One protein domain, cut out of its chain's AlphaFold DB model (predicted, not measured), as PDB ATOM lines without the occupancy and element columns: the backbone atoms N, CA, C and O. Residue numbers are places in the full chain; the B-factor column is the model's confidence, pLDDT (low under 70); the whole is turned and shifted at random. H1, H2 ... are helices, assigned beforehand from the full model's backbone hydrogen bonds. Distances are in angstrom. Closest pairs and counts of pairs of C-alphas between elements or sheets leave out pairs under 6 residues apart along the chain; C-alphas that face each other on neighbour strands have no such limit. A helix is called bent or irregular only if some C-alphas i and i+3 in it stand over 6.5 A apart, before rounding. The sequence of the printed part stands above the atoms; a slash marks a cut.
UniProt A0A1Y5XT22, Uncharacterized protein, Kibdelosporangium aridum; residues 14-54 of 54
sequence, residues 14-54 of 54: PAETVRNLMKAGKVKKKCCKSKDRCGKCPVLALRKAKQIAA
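Overview. This is residues 14 to 54 of the 54 residues of an uncharacterized protein of Kibdelosporangium aridum (UniProt A0A1Y5XT22). Two helices, H1 and H3, make a V: they come closest where H1 begins and spread from there, running opposite ways. The short, irregular helix H2 leads into H3, and the two follow each other along the longest axis. Residues 24 to 34 form a long link from the end of H1 round to the start of H2. The printed part has 41 residues, with three named helices in the order H1, H2, H3 and no named strand; its class is all helix. It is compact, with a radius of gyration of the C-alphas of 9.7 A, and elongated, spanning 28 by 18 by 11 A.

Along the chain. H3, the longest helix, holds residues 42 to 53 and measures 16.1 A from first to last C-alpha; C-alpha 53 is at (67.885, -52.182, 53.966). H1, residues 14 to 23, measures 14.5 A and begins with C-alpha 14 at (73.176, -49.048, 51.998). H2, residues 35 to 40, measures 10.2 A and begins with C-alpha 35 at (66.989, -30.113, 39.435). H2 is irregular: C-alphas 36 and 39 are 7.0 A apart.

Arrangement. H3 and H1 touch, and their closest C-alphas, those of Ala 49 and Pro 14, are 4.9 A apart. They run opposite ways at a steep tilt of 49 degrees. H3 and H2 are close but not clearly touching; their closest C-alphas, those of Leu 44 and Cys 38, are 7.5 A apart. They run the same way at a steep tilt of 42 degrees. H1 and H2 are apart. In H1 and H3 every O i to N i+4 pair is within hydrogen-bond range; in H2 0 of 2 are, beside 2 of 3 O i to N i+3 pairs.

Size, cuts and confidence. The two C-alphas farthest apart, those of Ser 34 and Ala 54, are 28.5 A apart. The printed part has no cut. The link from H1 to H2 is long, with 11 residues, and that from H2 to H3 is tight, with 1 residue. The mean pLDDT of the printed part is 84.6, and residue 54, the chain's last, is under 70.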
ATOM      1  N   PRO A  14      73.715 -50.129  52.828       88.56
ATOM      2  CA  PRO A  14      73.176 -49.048  51.998       88.56
ATOM      3  C   PRO A  14      74.273 -48.287  51.239       88.56
ATOM      4  O   PRO A  14      74.073 -47.863  50.099       88.56
ATOM      5  N   ALA A  15      75.451 -48.134  51.853       89.19
ATOM      6  CA  ALA A  15      76.601 -47.472  51.250       89.19
ATOM      7  C   ALA A  15      77.173 -48.274  50.068       89.19
ATOM      8  O   ALA A  15      77.454 -47.695  49.017       89.19
ATOM      9  N   GLU A  16      77.299 -49.596  50.197       91.38
ATOM     10  CA  GLU A  16      77.704 -50.468  49.087       91.38
ATOM     11  C   GLU A  16      76.706 -50.431  47.937       91.38
ATOM     12  O   GLU A  16      77.108 -50.333  46.780       91.38
ATOM     13  N   THR A  17      75.410 -50.407  48.247       91.31
ATOM     14  CA  THR A  17      74.360 -50.279  47.232       91.31
ATOM     15  C   THR A  17      74.544 -49.010  46.394       91.31
ATOM     16  O   THR A  17      74.502 -49.041  45.162       91.31
ATOM     17  N   VAL A  18      74.835 -47.880  47.046       90.38
ATOM     18  CA  VAL A  18      75.129 -46.618  46.351       90.38
ATOM     19  C   VAL A  18      76.433 -46.703  45.552       90.38
ATOM     20  O   VAL A  18      76.463 -46.242  44.411       90.38
ATOM     21  N   ARG A  19      77.491 -47.326  46.088       91.81
ATOM     22  CA  ARG A  19      78.758 -47.532  45.359       91.81
ATOM     23  C   ARG A  19      78.554 -48.372  44.095       91.81
ATOM     24  O   ARG A  19      79.076 -48.011  43.043       91.81
ATOM     25  N   ASN A  20      77.753 -49.432  44.159       91.56
ATOM     26  CA  ASN A  20      77.427 -50.279  43.009       91.56
ATOM     27  C   ASN A  20      76.636 -49.506  41.945       91.56
ATOM     28  O   ASN A  20      76.914 -49.611  40.749       91.56
ATOM     29  N   LEU A  21      75.692 -48.664  42.370       90.75
ATOM     30  CA  LEU A  21      74.955 -47.776  41.470       90.75
ATOM     31  C   LEU A  21      75.842 -46.690  40.843       90.75
ATOM     32  O   LEU A  21      75.612 -46.318  39.690       90.75
ATOM     33  N   MET A  22      76.846 -46.193  41.571       90.38
ATOM     34  CA  MET A  22      77.846 -45.265  41.039       90.38
ATOM     35  C   MET A  22      78.732 -45.936  39.990       90.38
ATOM     36  O   MET A  22      78.887 -45.388  38.902       90.38
ATOM     37  N   LYS A  23      79.253 -47.139  40.276       90.75
ATOM     38  CA  LYS A  23      80.041 -47.936  39.318       90.75
ATOM     39  C   LYS A  23      79.254 -48.224  38.038       90.75
ATOM     40  O   LYS A  23      79.796 -48.150  36.947       90.75
ATOM     41  N   ALA A  24      77.952 -48.468  38.165       88.94
ATOM     42  CA  ALA A  24      77.058 -48.699  37.035       88.94
ATOM     43  C   ALA A  24      76.621 -47.420  36.287       88.94
ATOM     44  O   ALA A  24      75.718 -47.491  35.452       88.94
ATOM     45  N   GLY A  25      77.160 -46.242  36.631       88.81
ATOM     46  CA  GLY A  25      76.824 -44.961  35.995       88.81
ATOM     47  C   GLY A  25      75.397 -44.461  36.262       88.81
ATOM     48  O   GLY A  25      74.949 -43.481  35.659       88.81
ATOM     49  N   LYS A  26      74.658 -45.114  37.169       86.88
ATOM     50  CA  LYS A  26      73.272 -44.754  37.508       86.88
ATOM     51  C   LYS A  26      73.190 -43.601  38.492       86.88
ATOM     52  O   LYS A  26      72.216 -42.853  38.473       86.88
ATOM     53  N   VAL A  27      74.204 -43.465  39.337       90.38
ATOM     54  CA  VAL A  27      74.315 -42.419  40.354       90.38
ATOM     55  C   VAL A  27      75.611 -41.652  40.130       90.38
ATOM     56  O   VAL A  27      76.640 -42.228  39.785       90.38
ATOM     57  N   LYS A  28      75.567 -40.334  40.307       86.62
ATOM     58  CA  LYS A  28      76.735 -39.472  40.129       86.62
ATOM     59  C   LYS A  28      77.580 -39.438  41.406       86.62
ATOM     60  O   LYS A  28      77.035 -39.460  42.504       86.62
ATOM     61  N   LYS A  29      78.906 -39.322  41.260       83.56
ATOM     62  CA  LYS A  29      79.859 -39.282  42.389       83.56
ATOM     63  C   LYS A  29      79.630 -38.085  43.327       83.56
ATOM     64  O   LYS A  29      79.768 -38.224  44.534       83.56
ATOM     65  N   LYS A  30      79.251 -36.925  42.777       81.81
ATOM     66  CA  LYS A  30      78.916 -35.702  43.528       81.81
ATOM     67  C   LYS A  30      77.461 -35.300  43.280       81.81
ATOM     68  O   LYS A  30      76.966 -35.415  42.154       81.81
ATOM     69  N   CYS A  31      76.788 -34.796  44.317       82.50
ATOM     70  CA  CYS A  31      75.508 -34.107  44.153       82.50
ATOM     71  C   CYS A  31      75.761 -32.794  43.409       82.50
ATOM     72  O   CYS A  31      76.485 -31.934  43.897       82.50
ATOM     73  N   CYS A  32      75.194 -32.652  42.213       77.75
ATOM     74  CA  CYS A  32      75.394 -31.471  41.370       77.75
ATOM     75  C   CYS A  32      74.424 -30.326  41.691       77.75
ATOM     76  O   CYS A  32      74.490 -29.303  41.027       77.75
ATOM     77  N   LYS A  33      73.525 -30.494  42.676       74.75
ATOM     78  CA  LYS A  33      72.497 -29.521  43.105       74.75
ATOM     79  C   LYS A  33      71.529 -29.028  42.006       74.75
ATOM     80  O   LYS A  33      70.624 -28.263  42.306       74.75
ATOM     81  N   SER A  34      71.653 -29.498  40.765       79.31
ATOM     82  CA  SER A  34      70.734 -29.191  39.661       79.31
ATOM     83  C   SER A  34      69.460 -30.040  39.729       79.31
ATOM     84  O   SER A  34      69.546 -31.254  39.948       79.31
ATOM     85  N   LYS A  35      68.298 -29.430  39.451       71.25
ATOM     86  CA  LYS A  35      66.989 -30.113  39.435       71.25
ATOM     87  C   LYS A  35      66.965 -31.301  38.466       71.25
ATOM     88  O   LYS A  35      66.573 -32.395  38.867       71.25
ATOM     89  N   ASP A  36      67.509 -31.153  37.258       74.38
ATOM     90  CA  ASP A  36      67.530 -32.213  36.231       74.38
ATOM     91  C   ASP A  36      68.347 -33.441  36.640       74.38
ATOM     92  O   ASP A  36      68.094 -34.576  36.232       74.38
ATOM     93  N   ARG A  37      69.360 -33.233  37.486       72.88
ATOM     94  CA  ARG A  37      70.306 -34.279  37.893       72.88
ATOM     95  C   ARG A  37      69.943 -34.904  39.235       72.88
ATOM     96  O   ARG A  37      70.595 -35.875  39.634       72.88
ATOM     97  N   CYS A  38      68.878 -34.431  39.889       78.94
ATOM     98  CA  CYS A  38      68.360 -35.011  41.127       78.94
ATOM     99  C   CYS A  38      68.032 -36.504  40.972       78.94
ATOM    100  O   CYS A  38      68.305 -37.283  41.882       78.94
ATOM    101  N   GLY A  39      67.576 -36.955  39.798       77.25
ATOM    102  CA  GLY A  39      67.307 -38.377  39.542       77.25
ATOM    103  C   GLY A  39      68.527 -39.304  39.688       77.25
ATOM    104  O   GLY A  39      68.361 -40.485  39.993       77.25
ATOM    105  N   LYS A  40      69.749 -38.772  39.529       85.94
ATOM    106  CA  LYS A  40      71.028 -39.489  39.705       85.94
ATOM    107  C   LYS A  40      71.782 -39.039  40.965       85.94
ATOM    108  O   LYS A  40      72.984 -39.284  41.083       85.94
ATOM    109  N   CYS A  41      71.110 -38.346  41.886       88.44
ATOM    110  CA  CYS A  41      71.729 -37.780  43.078       88.44
ATOM    111  C   CYS A  41      72.155 -38.879  44.068       88.44
ATOM    112  O   CYS A  41      71.331 -39.727  44.426       88.44
ATOM    113  N   PRO A  42      73.403 -38.846  44.573       89.06
ATOM    114  CA  PRO A  42      73.880 -39.830  45.540       89.06
ATOM    115  C   PRO A  42      73.120 -39.791  46.870       89.06
ATOM    116  O   PRO A  42      72.920 -40.835  47.479       89.06
ATOM    117  N   VAL A  43      72.615 -38.626  47.287       88.44
ATOM    118  CA  VAL A  43      71.841 -38.479  48.533       88.44
ATOM    119  C   VAL A  43      70.467 -39.142  48.419       88.44
ATOM    120  O   VAL A  43      70.045 -39.870  49.317       88.44
ATOM    121  N   LEU A  44      69.778 -38.948  47.291       88.56
ATOM    122  CA  LEU A  44      68.497 -39.612  47.033       88.56
ATOM    123  C   LEU A  44      68.671 -41.124  46.881       88.56
ATOM    124  O   LEU A  44      67.846 -41.888  47.380       88.56
ATOM    125  N   ALA A  45      69.754 -41.561  46.235       89.88
ATOM    126  CA  ALA A  45      70.099 -42.975  46.154       89.88
ATOM    127  C   ALA A  45      70.366 -43.575  47.542       89.88
ATOM    128  O   ALA A  45      69.880 -44.664  47.825       89.88
ATOM    129  N   LEU A  46      71.060 -42.845  48.422       88.88
ATOM    130  CA  LEU A  46      71.328 -43.284  49.790       88.88
ATOM    131  C   LEU A  46      70.044 -43.400  50.620       88.88
ATOM    132  O   LEU A  46      69.860 -44.405  51.297       88.88
ATOM    133  N   ARG A  47      69.126 -42.427  50.533       88.69
ATOM    134  CA  ARG A  47      67.808 -42.514  51.194       88.69
ATOM    135  C   ARG A  47      67.023 -43.741  50.736       88.69
ATOM    136  O   ARG A  47      66.506 -44.470  51.571       88.69
ATOM    137  N   LYS A  48      66.981 -43.996  49.425       87.56
ATOM    138  CA  LYS A  48      66.312 -45.180  48.862       87.56
ATOM    139  C   LYS A  48      66.977 -46.482  49.297       87.56
ATOM    140  O   LYS A  48      66.280 -47.432  49.612       87.56
ATOM    141  N   ALA A  49      68.307 -46.526  49.332       88.50
ATOM    142  CA  ALA A  49      69.040 -47.705  49.782       88.50
ATOM    143  C   ALA A  49      68.789 -48.000  51.269       88.50
ATOM    144  O   ALA A  49      68.606 -49.155  51.625       88.50
ATOM    145  N   LYS A  50      68.710 -46.968  52.122       87.25
ATOM    146  CA  LYS A  50      68.337 -47.125  53.537       87.25
ATOM    147  C   LYS A  50      66.924 -47.686  53.711       87.25
ATOM    148  O   LYS A  50      66.740 -48.536  54.557       87.25
ATOM    149  N   GLN A  51      65.963 -47.251  52.894       86.12
ATOM    150  CA  GLN A  51      64.589 -47.778  52.914       86.12
ATOM    151  C   GLN A  51      64.464 -49.225  52.424       86.12
ATOM    152  O   GLN A  51      63.445 -49.849  52.664       86.12
ATOM    153  N   ILE A  52      65.445 -49.722  51.668       80.19
ATOM    154  CA  ILE A  52      65.470 -51.109  51.180       80.19
ATOM    155  C   ILE A  52      66.200 -52.024  52.169       80.19
ATOM    156  O   ILE A  52      65.965 -53.225  52.175       80.19
ATOM    157  N   ALA A  53      67.122 -51.462  52.952       70.88
ATOM    158  CA  ALA A  53      67.885 -52.182  53.966       70.88
ATOM    159  C   ALA A  53      67.221 -52.177  55.357       70.88
ATOM    160  O   ALA A  53      67.752 -52.824  56.255       70.88
ATOM    161  N   ALA A  54      66.140 -51.412  55.533       58.25
ATOM    162  CA  ALA A  54      65.260 -51.430  56.700       58.25
ATOM    163  C   ALA A  54      64.069 -52.343  56.408       58.25
ATOM    164  O   ALA A  54      63.655 -53.061  57.339       58.25
TER     165      ALA A  54